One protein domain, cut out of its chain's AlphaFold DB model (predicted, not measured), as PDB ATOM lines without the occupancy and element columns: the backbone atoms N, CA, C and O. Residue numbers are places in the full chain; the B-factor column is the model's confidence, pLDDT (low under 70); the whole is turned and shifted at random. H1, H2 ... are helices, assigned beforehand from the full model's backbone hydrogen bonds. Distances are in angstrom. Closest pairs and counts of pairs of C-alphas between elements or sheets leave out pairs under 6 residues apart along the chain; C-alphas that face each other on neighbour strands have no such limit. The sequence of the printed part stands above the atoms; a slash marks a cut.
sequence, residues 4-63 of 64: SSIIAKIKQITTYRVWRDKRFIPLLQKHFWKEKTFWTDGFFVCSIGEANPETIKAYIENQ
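Overview. This is residues 4 to 63 of the 64 residues of the protein "Transposase" of Helicobacter pylori (UniProt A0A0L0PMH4). A long helix, H1, and a short helix, H2, make a corner at one end of the model; the chain then folds back beside H1 in a long loop and runs on as an arm that sticks out, residues 46 to 63, with the small helix H3 near its tip. The printed part has 60 residues with three named helices, in the order H1, H2, H3, and no named strand; the class is all helix. The whole is extended, with a radius of gyration of the C-alphas of 20.1 A, and spans 59 by 20 by 16 A, the arm making much of the length.

Arrangement. H1, residues 4 to 20, and H2, residues 25 to 31, are close but not clearly touching, with 2 pairs of C-alphas within 8 A. Their closest C-alphas, those of Trp 19 and Ile 25, are 6.3 A apart. Their lines stand at a steep tilt of 65 degrees, opposite ways. H3, residues 53 to 61, is apart from H1 and from H2. In H1, H2 and H3 every O i to N i+4 pair is within hydrogen-bond range.

Along the chain. H1 begins at C-alpha 4 (-22.199, -22.120, 55.128) and measures 24.5 A from first to last C-alpha. H2 measures 10.1 A and begins at C-alpha 25 (4.618, -19.832, 47.695). H3 measures 12.3 A and ends at C-alpha 61 (-48.428, -42.239, 49.659).

Size, cuts and confidence. The two C-alphas farthest apart, those of Pro 26 and Glu 61, are 59.9 A apart. Without residues 46 to 63, which stand free, the body of 42 residues spans 31 by 16 by 14 A. The link from H1 to H2 is tight, with 4 residues; the link from H2 to H3 is long, with 21. The printed part has no cut. Its mean pLDDT is 91.8, and residues 50 to 51 are under 70.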
ATOM      1  N   SER A   4     -23.117 -23.256  55.020       95.50
ATOM      2  CA  SER A   4     -22.199 -22.120  55.128       95.50
ATOM      3  C   SER A   4     -21.049 -22.385  56.106       95.50
ATOM      4  O   SER A   4     -19.903 -22.073  55.794       95.50
ATOM      5  N   SER A   5     -21.311 -23.020  57.259       96.62
ATOM      6  CA  SER A   5     -20.250 -23.361  58.223       96.62
ATOM      7  C   SER A   5     -19.276 -24.422  57.698       96.62
ATOM      8  O   SER A   5     -18.076 -24.344  57.971       96.62
ATOM      9  N   ILE A   6     -19.764 -25.383  56.904       97.06
ATOM     10  CA  ILE A   6     -18.929 -26.408  56.267       97.06
ATOM     11  C   ILE A   6     -18.018 -25.750  55.232       97.06
ATOM     12  O   ILE A   6     -16.802 -25.938  55.272       97.06
ATOM     13  N   ILE A   7     -18.589 -24.926  54.350       97.44
ATOM     14  CA  ILE A   7     -17.840 -24.223  53.306       97.44
ATOM     15  C   ILE A   7     -16.799 -23.280  53.915       97.44
ATOM     16  O   ILE A   7     -15.648 -23.305  53.485       97.44
ATOM     17  N   ALA A   8     -17.152 -22.511  54.948       96.50
ATOM     18  CA  ALA A   8     -16.205 -21.639  55.640       96.50
ATOM     19  C   ALA A   8     -15.003 -22.428  56.185       96.50
ATOM     20  O   ALA A   8     -13.850 -22.045  55.971       96.50
ATOM     21  N   LYS A   9     -15.260 -23.583  56.813       97.56
ATOM     22  CA  LYS A   9     -14.208 -24.450  57.352       97.56
ATOM     23  C   LYS A   9     -13.323 -25.045  56.250       97.56
ATOM     24  O   LYS A   9     -12.102 -25.047  56.392       97.56
ATOM     25  N   ILE A  10     -13.909 -25.500  55.140       97.81
ATOM     26  CA  ILE A  10     -13.154 -26.007  53.981       97.81
ATOM     27  C   ILE A  10     -12.271 -24.903  53.395       97.81
ATOM     28  O   ILE A  10     -11.066 -25.114  53.222       97.81
ATOM     29  N   LYS A  11     -12.835 -23.717  53.137       97.62
ATOM     30  CA  LYS A  11     -12.098 -22.568  52.594       97.62
ATOM     31  C   LYS A  11     -10.931 -22.173  53.499       97.62
ATOM     32  O   LYS A  11      -9.826 -21.964  53.000       97.62
ATOM     33  N   GLN A  12     -11.133 -22.147  54.817       97.19
ATOM     34  CA  GLN A  12     -10.084 -21.822  55.786       97.19
ATOM     35  C   GLN A  12      -8.953 -22.860  55.790       97.19
ATOM     36  O   GLN A  12      -7.784 -22.501  55.640       97.19
ATOM     37  N   ILE A  13      -9.288 -24.147  55.938       98.12
ATOM     38  CA  ILE A  13      -8.294 -25.230  56.023       98.12
ATOM     39  C   ILE A  13      -7.469 -25.306  54.738       98.12
ATOM     40  O   ILE A  13      -6.246 -25.448  54.787       98.12
ATOM     41  N   THR A  14      -8.126 -25.210  53.584       97.81
ATOM     42  CA  THR A  14      -7.447 -25.294  52.286       97.81
ATOM     43  C   THR A  14      -6.580 -24.070  52.018       97.81
ATOM     44  O   THR A  14      -5.427 -24.249  51.638       97.81
ATOM     45  N   THR A  15      -7.058 -22.854  52.319       97.50
ATOM     46  CA  THR A  15      -6.238 -21.630  52.235       97.50
ATOM     47  C   THR A  15      -4.980 -21.772  53.091       97.50
ATOM     48  O   THR A  15      -3.870 -21.596  52.595       97.50
ATOM     49  N   TYR A  16      -5.122 -22.190  54.351       97.38
ATOM     50  CA  TYR A  16      -3.986 -22.405  55.247       97.38
ATOM     51  C   TYR A  16      -2.967 -23.407  54.684       97.38
ATOM     52  O   TYR A  16      -1.763 -23.157  54.724       97.38
ATOM     53  N   ARG A  17      -3.438 -24.546  54.159       97.69
ATOM     54  CA  ARG A  17      -2.564 -25.595  53.614       97.69
ATOM     55  C   ARG A  17      -1.824 -25.123  52.366       97.69
ATOM     56  O   ARG A  17      -0.615 -25.311  52.286       97.69
ATOM     57  N   VAL A  18      -2.526 -24.477  51.435       97.50
ATOM     58  CA  VAL A  18      -1.952 -23.975  50.177       97.50
ATOM     59  C   VAL A  18      -0.877 -22.917  50.442       97.50
ATOM     60  O   VAL A  18       0.206 -22.999  49.871       97.50
ATOM     61  N   TRP A  19      -1.108 -21.997  51.383       96.94
ATOM     62  CA  TRP A  19      -0.126 -20.970  51.755       96.94
ATOM     63  C   TRP A  19       1.100 -21.495  52.523       96.94
ATOM     64  O   TRP A  19       2.092 -20.777  52.649       96.94
ATOM     65  N   ARG A  20       1.062 -22.731  53.035       96.31
ATOM     66  CA  ARG A  20       2.199 -23.381  53.719       96.31
ATOM     67  C   ARG A  20       2.953 -24.376  52.853       96.31
ATOM     68  O   ARG A  20       4.019 -24.852  53.246       96.31
ATOM     69  N   ASP A  21       2.418 -24.688  51.686       97.56
ATOM     70  CA  ASP A  21       3.073 -25.565  50.742       97.56
ATOM     71  C   ASP A  21       4.107 -24.779  49.935       97.56
ATOM     72  O   ASP A  21       3.776 -23.902  49.131       97.56
ATOM     73  N   LYS A  22       5.384 -25.120  50.132       97.69
ATOM     74  CA  LYS A  22       6.519 -24.445  49.490       97.69
ATOM     75  C   LYS A  22       6.418 -24.420  47.965       97.69
ATOM     76  O   LYS A  22       6.953 -23.503  47.350       97.69
ATOM     77  N   ARG A  23       5.709 -25.382  47.365       97.94
ATOM     78  CA  ARG A  23       5.505 -25.469  45.914       97.94
ATOM     79  C   ARG A  23       4.706 -24.285  45.366       97.94
ATOM     80  O   ARG A  23       4.942 -23.878  44.234       97.94
ATOM     81  N   PHE A  24       3.790 -23.719  46.155       97.31
ATOM     82  CA  PHE A  24       2.881 -22.660  45.702       97.31
ATOM     83  C   PHE A  24       3.284 -21.254  46.157       97.31
ATOM     84  O   PHE A  24       2.794 -20.278  45.593       97.31
ATOM     85  N   ILE A  25       4.202 -21.128  47.125       95.75
ATOM     86  CA  ILE A  25       4.618 -19.832  47.695       95.75
ATOM     87  C   ILE A  25       4.984 -18.790  46.620       95.75
ATOM     88  O   ILE A  25       4.439 -17.688  46.701       95.75
ATOM     89  N   PRO A  26       5.819 -19.087  45.597       97.19
ATOM     90  CA  PRO A  26       6.203 -18.075  44.609       97.19
ATOM     91  C   PRO A  26       5.006 -17.516  43.827       97.19
ATOM     92  O   PRO A  26       4.906 -16.312  43.596       97.19
ATOM     93  N   LEU A  27       4.063 -18.384  43.454       97.44
ATOM     94  CA  LEU A  27       2.862 -18.004  42.712       97.44
ATOM     95  C   LEU A  27       1.904 -17.190  43.588       97.44
ATOM     96  O   LEU A  27       1.398 -16.153  43.162       97.44
ATOM     97  N   LEU A  28       1.689 -17.628  44.830       97.31
ATOM     98  CA  LEU A  28       0.791 -16.965  45.773       97.31
ATOM     99  C   LEU A  28       1.307 -15.579  46.175       97.31
ATOM    100  O   LEU A  28       0.537 -14.623  46.208       97.31
ATOM    101  N   GLN A  29       2.613 -15.435  46.403       95.81
ATOM    102  CA  GLN A  29       3.230 -14.135  46.678       95.81
ATOM    103  C   GLN A  29       3.194 -13.195  45.469       95.81
ATOM    104  O   GLN A  29       3.154 -11.982  45.638       95.81
ATOM    105  N   LYS A  30       3.182 -13.726  44.246       97.44
ATOM    106  CA  LYS A  30       3.082 -12.892  43.046       97.44
ATOM    107  C   LYS A  30       1.651 -12.418  42.784       97.44
ATOM    108  O   LYS A  30       1.455 -11.260  42.429       97.44
ATOM    109  N   HIS A  31       0.660 -13.292  42.961       96.81
ATOM    110  CA  HIS A  31      -0.704 -13.049  42.472       96.81
ATOM    111  C   HIS A  31      -1.761 -12.847  43.568       96.81
ATOM    112  O   HIS A  31      -2.756 -12.176  43.323       96.81
ATOM    113  N   PHE A  32      -1.547 -13.375  44.777       96.12
ATOM    114  CA  PHE A  32      -2.539 -13.410  45.864       96.12
ATOM    115  C   PHE A  32      -2.039 -12.730  47.157       96.12
ATOM    116  O   PHE A  32      -2.594 -12.922  48.239       96.12
ATOM    117  N   TRP A  33      -0.975 -11.923  47.077       94.06
ATOM    118  CA  TRP A  33      -0.271 -11.375  48.246       94.06
ATOM    119  C   TRP A  33      -1.071 -10.381  49.086       94.06
ATOM    120  O   TRP A  33      -0.788 -10.249  50.277       94.06
ATOM    121  N   LYS A  34      -2.031  -9.676  48.478       94.25
ATOM    122  CA  LYS A  34      -2.730  -8.554  49.115       94.25
ATOM    123  C   LYS A  34      -3.575  -9.009  50.302       94.25
ATOM    124  O   LYS A  34      -3.433  -8.479  51.396       94.25
ATOM    125  N   GLU A  35      -4.419 -10.011  50.086       92.81
ATOM    126  CA  GLU A  35      -5.355 -10.506  51.105       92.81
ATOM    127  C   GLU A  35      -4.886 -11.810  51.750       92.81
ATOM    128  O   GLU A  35      -5.378 -12.193  52.809       92.81
ATOM    129  N   LYS A  36      -3.917 -12.498  51.131       91.62
ATOM    130  CA  LYS A  36      -3.454 -13.833  51.542       91.62
ATOM    131  C   LYS A  36      -4.593 -14.853  51.661       91.62
ATOM    132  O   LYS A  36      -4.554 -15.770  52.481       91.62
ATOM    133  N   THR A  37      -5.603 -14.695  50.815       94.12
ATOM    134  CA  THR A  37      -6.715 -15.625  50.626       94.12
ATOM    135  C   THR A  37      -6.428 -16.526  49.425       94.12
ATOM    136  O   THR A  37      -5.425 -16.368  48.726       94.12
ATOM    137  N   PHE A  38      -7.265 -17.539  49.223       96.12
ATOM    138  CA  PHE A  38      -7.229 -18.370  48.014       96.12
ATOM    139  C   PHE A  38      -8.606 -18.461  47.351       96.12
ATOM    140  O   PHE A  38      -8.714 -18.498  46.130       96.12
ATOM    141  N   TRP A  39      -9.663 -18.454  48.161       96.81
ATOM    142  CA  TRP A  39     -11.044 -18.453  47.702       96.81
ATOM    143  C   TRP A  39     -11.648 -17.056  47.768       96.81
ATOM    144  O   TRP A  39     -11.324 -16.282  48.665       96.81
ATOM    145  N   THR A  40     -12.593 -16.791  46.873       94.50
ATOM    146  CA  THR A  40     -13.502 -15.644  46.964       94.50
ATOM    147  C   THR A  40     -14.493 -15.818  48.117       94.50
ATOM    148  O   THR A  40     -14.740 -16.944  48.566       94.50
ATOM    149  N   ASP A  41     -15.157 -14.740  48.527       93.25
ATOM    150  CA  ASP A  41     -16.190 -14.786  49.574       93.25
ATOM    151  C   ASP A  41     -17.391 -15.653  49.166       93.25
ATOM    152  O   ASP A  41     -17.877 -16.482  49.943       93.25
ATOM    153  N   GLY A  42     -17.803 -15.549  47.900       95.00
ATOM    154  CA  GLY A  42     -18.942 -16.280  47.346       95.00
ATOM    155  C   GLY A  42     -18.742 -17.795  47.274       95.00
ATOM    156  O   GLY A  42     -17.624 -18.304  47.155       95.00
ATOM    157  N   PHE A  43     -19.845 -18.534  47.352       95.94
ATOM    158  CA  PHE A  43     -19.909 -19.963  47.060       95.94
ATOM    159  C   PHE A  43     -21.262 -20.290  46.430       95.94
ATOM    160  O   PHE A  43     -22.250 -19.605  46.682       95.94
ATOM    161  N   PHE A  44     -21.298 -21.349  45.627       94.19
ATOM    162  CA  PHE A  44     -22.526 -21.907  45.075       94.19
ATOM    163  C   PHE A  44     -22.730 -23.312  45.637       94.19
ATOM    164  O   PHE A  44     -21.767 -24.059  45.818       94.19
ATOM    165  N   VAL A  45     -23.980 -23.662  45.929       91.50
ATOM    166  CA  VAL A  45     -24.368 -24.993  46.393       91.50
ATOM    167  C   VAL A  45     -25.724 -25.355  45.804       91.50
ATOM    168  O   VAL A  45     -26.635 -24.531  45.774       91.50
ATOM    169  N   CYS A  46     -25.860 -26.600  45.370       88.81
ATOM    170  CA  CYS A  46     -27.131 -27.184  44.974       88.81
ATOM    171  C   CYS A  46     -27.213 -28.612  45.510       88.81
ATOM    172  O   CYS A  46     -26.209 -29.327  45.560       88.81
ATOM    173  N   SER A  47     -28.407 -29.030  45.920       87.19
ATOM    174  CA  SER A  47     -28.679 -30.436  46.199       87.19
ATOM    175  C   SER A  47     -28.592 -31.232  44.904       87.19
ATOM    176  O   SER A  47     -29.183 -30.840  43.898       87.19
ATOM    177  N   ILE A  48     -27.905 -32.365  44.947       81.62
ATOM    178  CA  ILE A  48     -28.010 -33.394  43.917       81.62
ATOM    179  C   ILE A  48     -28.945 -34.478  44.447       81.62
ATOM    180  O   ILE A  48     -28.845 -34.861  45.613       81.62
ATOM    181  N   GLY A  49     -29.889 -34.922  43.624       76.81
ATOM    182  CA  GLY A  49     -30.841 -35.960  43.994       76.81
ATOM    183  C   GLY A  49     -31.022 -36.942  42.849       76.81
ATOM    184  O   GLY A  49     -31.574 -36.578  41.819       76.81
ATOM    185  N   GLU A  50     -30.606 -38.186  43.054       67.94
ATOM    186  CA  GLU A  50     -31.206 -39.338  42.382       67.94
ATOM    187  C   GLU A  50     -32.248 -39.908  43.345       67.94
ATOM    188  O   GLU A  50     -32.015 -40.891  44.045       67.94
ATOM    189  N   ALA A  51     -33.384 -39.228  43.487       64.69
ATOM    190  CA  ALA A  51     -34.493 -39.837  44.206       64.69
ATOM    191  C   ALA A  51     -35.063 -40.927  43.295       64.69
ATOM    192  O   ALA A  51     -35.563 -40.616  42.212       64.69
ATOM    193  N   ASN A  52     -34.950 -42.199  43.699       74.19
ATOM    194  CA  ASN A  52     -35.579 -43.259  42.921       74.19
ATOM    195  C   ASN A  52     -37.107 -42.998  42.879       74.19
ATOM    196  O   ASN A  52     -37.672 -42.489  43.862       74.19
ATOM    197  N   PRO A  53     -37.783 -43.269  41.752       79.69
ATOM    198  CA  PRO A  53     -39.218 -43.026  41.619       79.69
ATOM    199  C   PRO A  53     -40.047 -43.693  42.726       79.69
ATOM    200  O   PRO A  53     -41.045 -43.132  43.177       79.69
ATOM    201  N   GLU A  54     -39.607 -44.852  43.212       82.50
ATOM    202  CA  GLU A  54     -40.253 -45.624  44.273       82.50
ATOM    203  C   GLU A  54     -40.233 -44.895  45.629       82.50
ATOM    204  O   GLU A  54     -41.198 -44.965  46.383       82.50
ATOM    205  N   THR A  55     -39.175 -44.144  45.923       81.88
ATOM    206  CA  THR A  55     -38.950 -43.383  47.158       81.88
ATOM    207  C   THR A  55     -39.807 -42.131  47.143       81.88
ATOM    208  O   THR A  55     -40.412 -41.793  48.157       81.88
ATOM    209  N   ILE A  56     -39.915 -41.470  45.984       81.31
ATOM    210  CA  ILE A  56     -40.842 -40.346  45.809       81.31
ATOM    211  C   ILE A  56     -42.284 -40.837  45.963       81.31
ATOM    212  O   ILE A  56     -43.058 -40.235  46.703       81.31
ATOM    213  N   LYS A  57     -42.638 -41.951  45.309       85.12
ATOM    214  CA  LYS A  57     -43.979 -42.538  45.393       85.12
ATOM    215  C   LYS A  57     -44.341 -42.914  46.832       85.12
ATOM    216  O   LYS A  57     -45.376 -42.475  47.322       85.12
ATOM    217  N   ALA A  58     -43.465 -43.644  47.522       87.38
ATOM    218  CA  ALA A  58     -43.677 -44.033  48.913       87.38
ATOM    219  C   ALA A  58     -43.794 -42.813  49.841       87.38
ATOM    220  O   ALA A  58     -44.617 -42.816  50.750       87.38
ATOM    221  N   TYR A  59     -43.008 -41.757  49.617       83.62
ATOM    222  CA  TYR A  59     -43.135 -40.519  50.387       83.62
ATOM    223  C   TYR A  59     -44.507 -39.852  50.191       83.62
ATOM    224  O   TYR A  59     -45.128 -39.460  51.175       83.62
ATOM    225  N   ILE A  60     -44.997 -39.763  48.947       88.25
ATOM    226  CA  ILE A  60     -46.313 -39.178  48.634       88.25
ATOM    227  C   ILE A  60     -47.447 -40.007  49.252       88.25
ATOM    228  O   ILE A  60     -48.362 -39.440  49.840       88.25
ATOM    229  N   GLU A  61     -47.385 -41.337  49.147       90.94
ATOM    230  CA  GLU A  61     -48.428 -42.239  49.659       90.94
ATOM    231  C   GLU A  61     -48.520 -42.241  51.195       90.94
ATOM    232  O   GLU A  61     -49.610 -42.397  51.735       90.94
ATOM    233  N   ASN A  62     -47.401 -42.030  51.900       88.62
ATOM    234  CA  ASN A  62     -47.339 -42.052  53.368       88.62
ATOM    235  C   ASN A  62     -47.406 -40.653  54.023       88.62
ATOM    236  O   ASN A  62     -47.198 -40.534  55.227       88.62
ATOM    237  N   GLN A  63     -47.638 -39.588  53.248       78.19
ATOM    238  CA  GLN A  63     -47.789 -38.214  53.759       78.19
ATOM    239  C   GLN A  63     -49.225 -37.873  54.203       78.19
ATOM    240  O   GLN A  63     -49.432 -36.773  54.721       78.19
TER     241      GLN A  63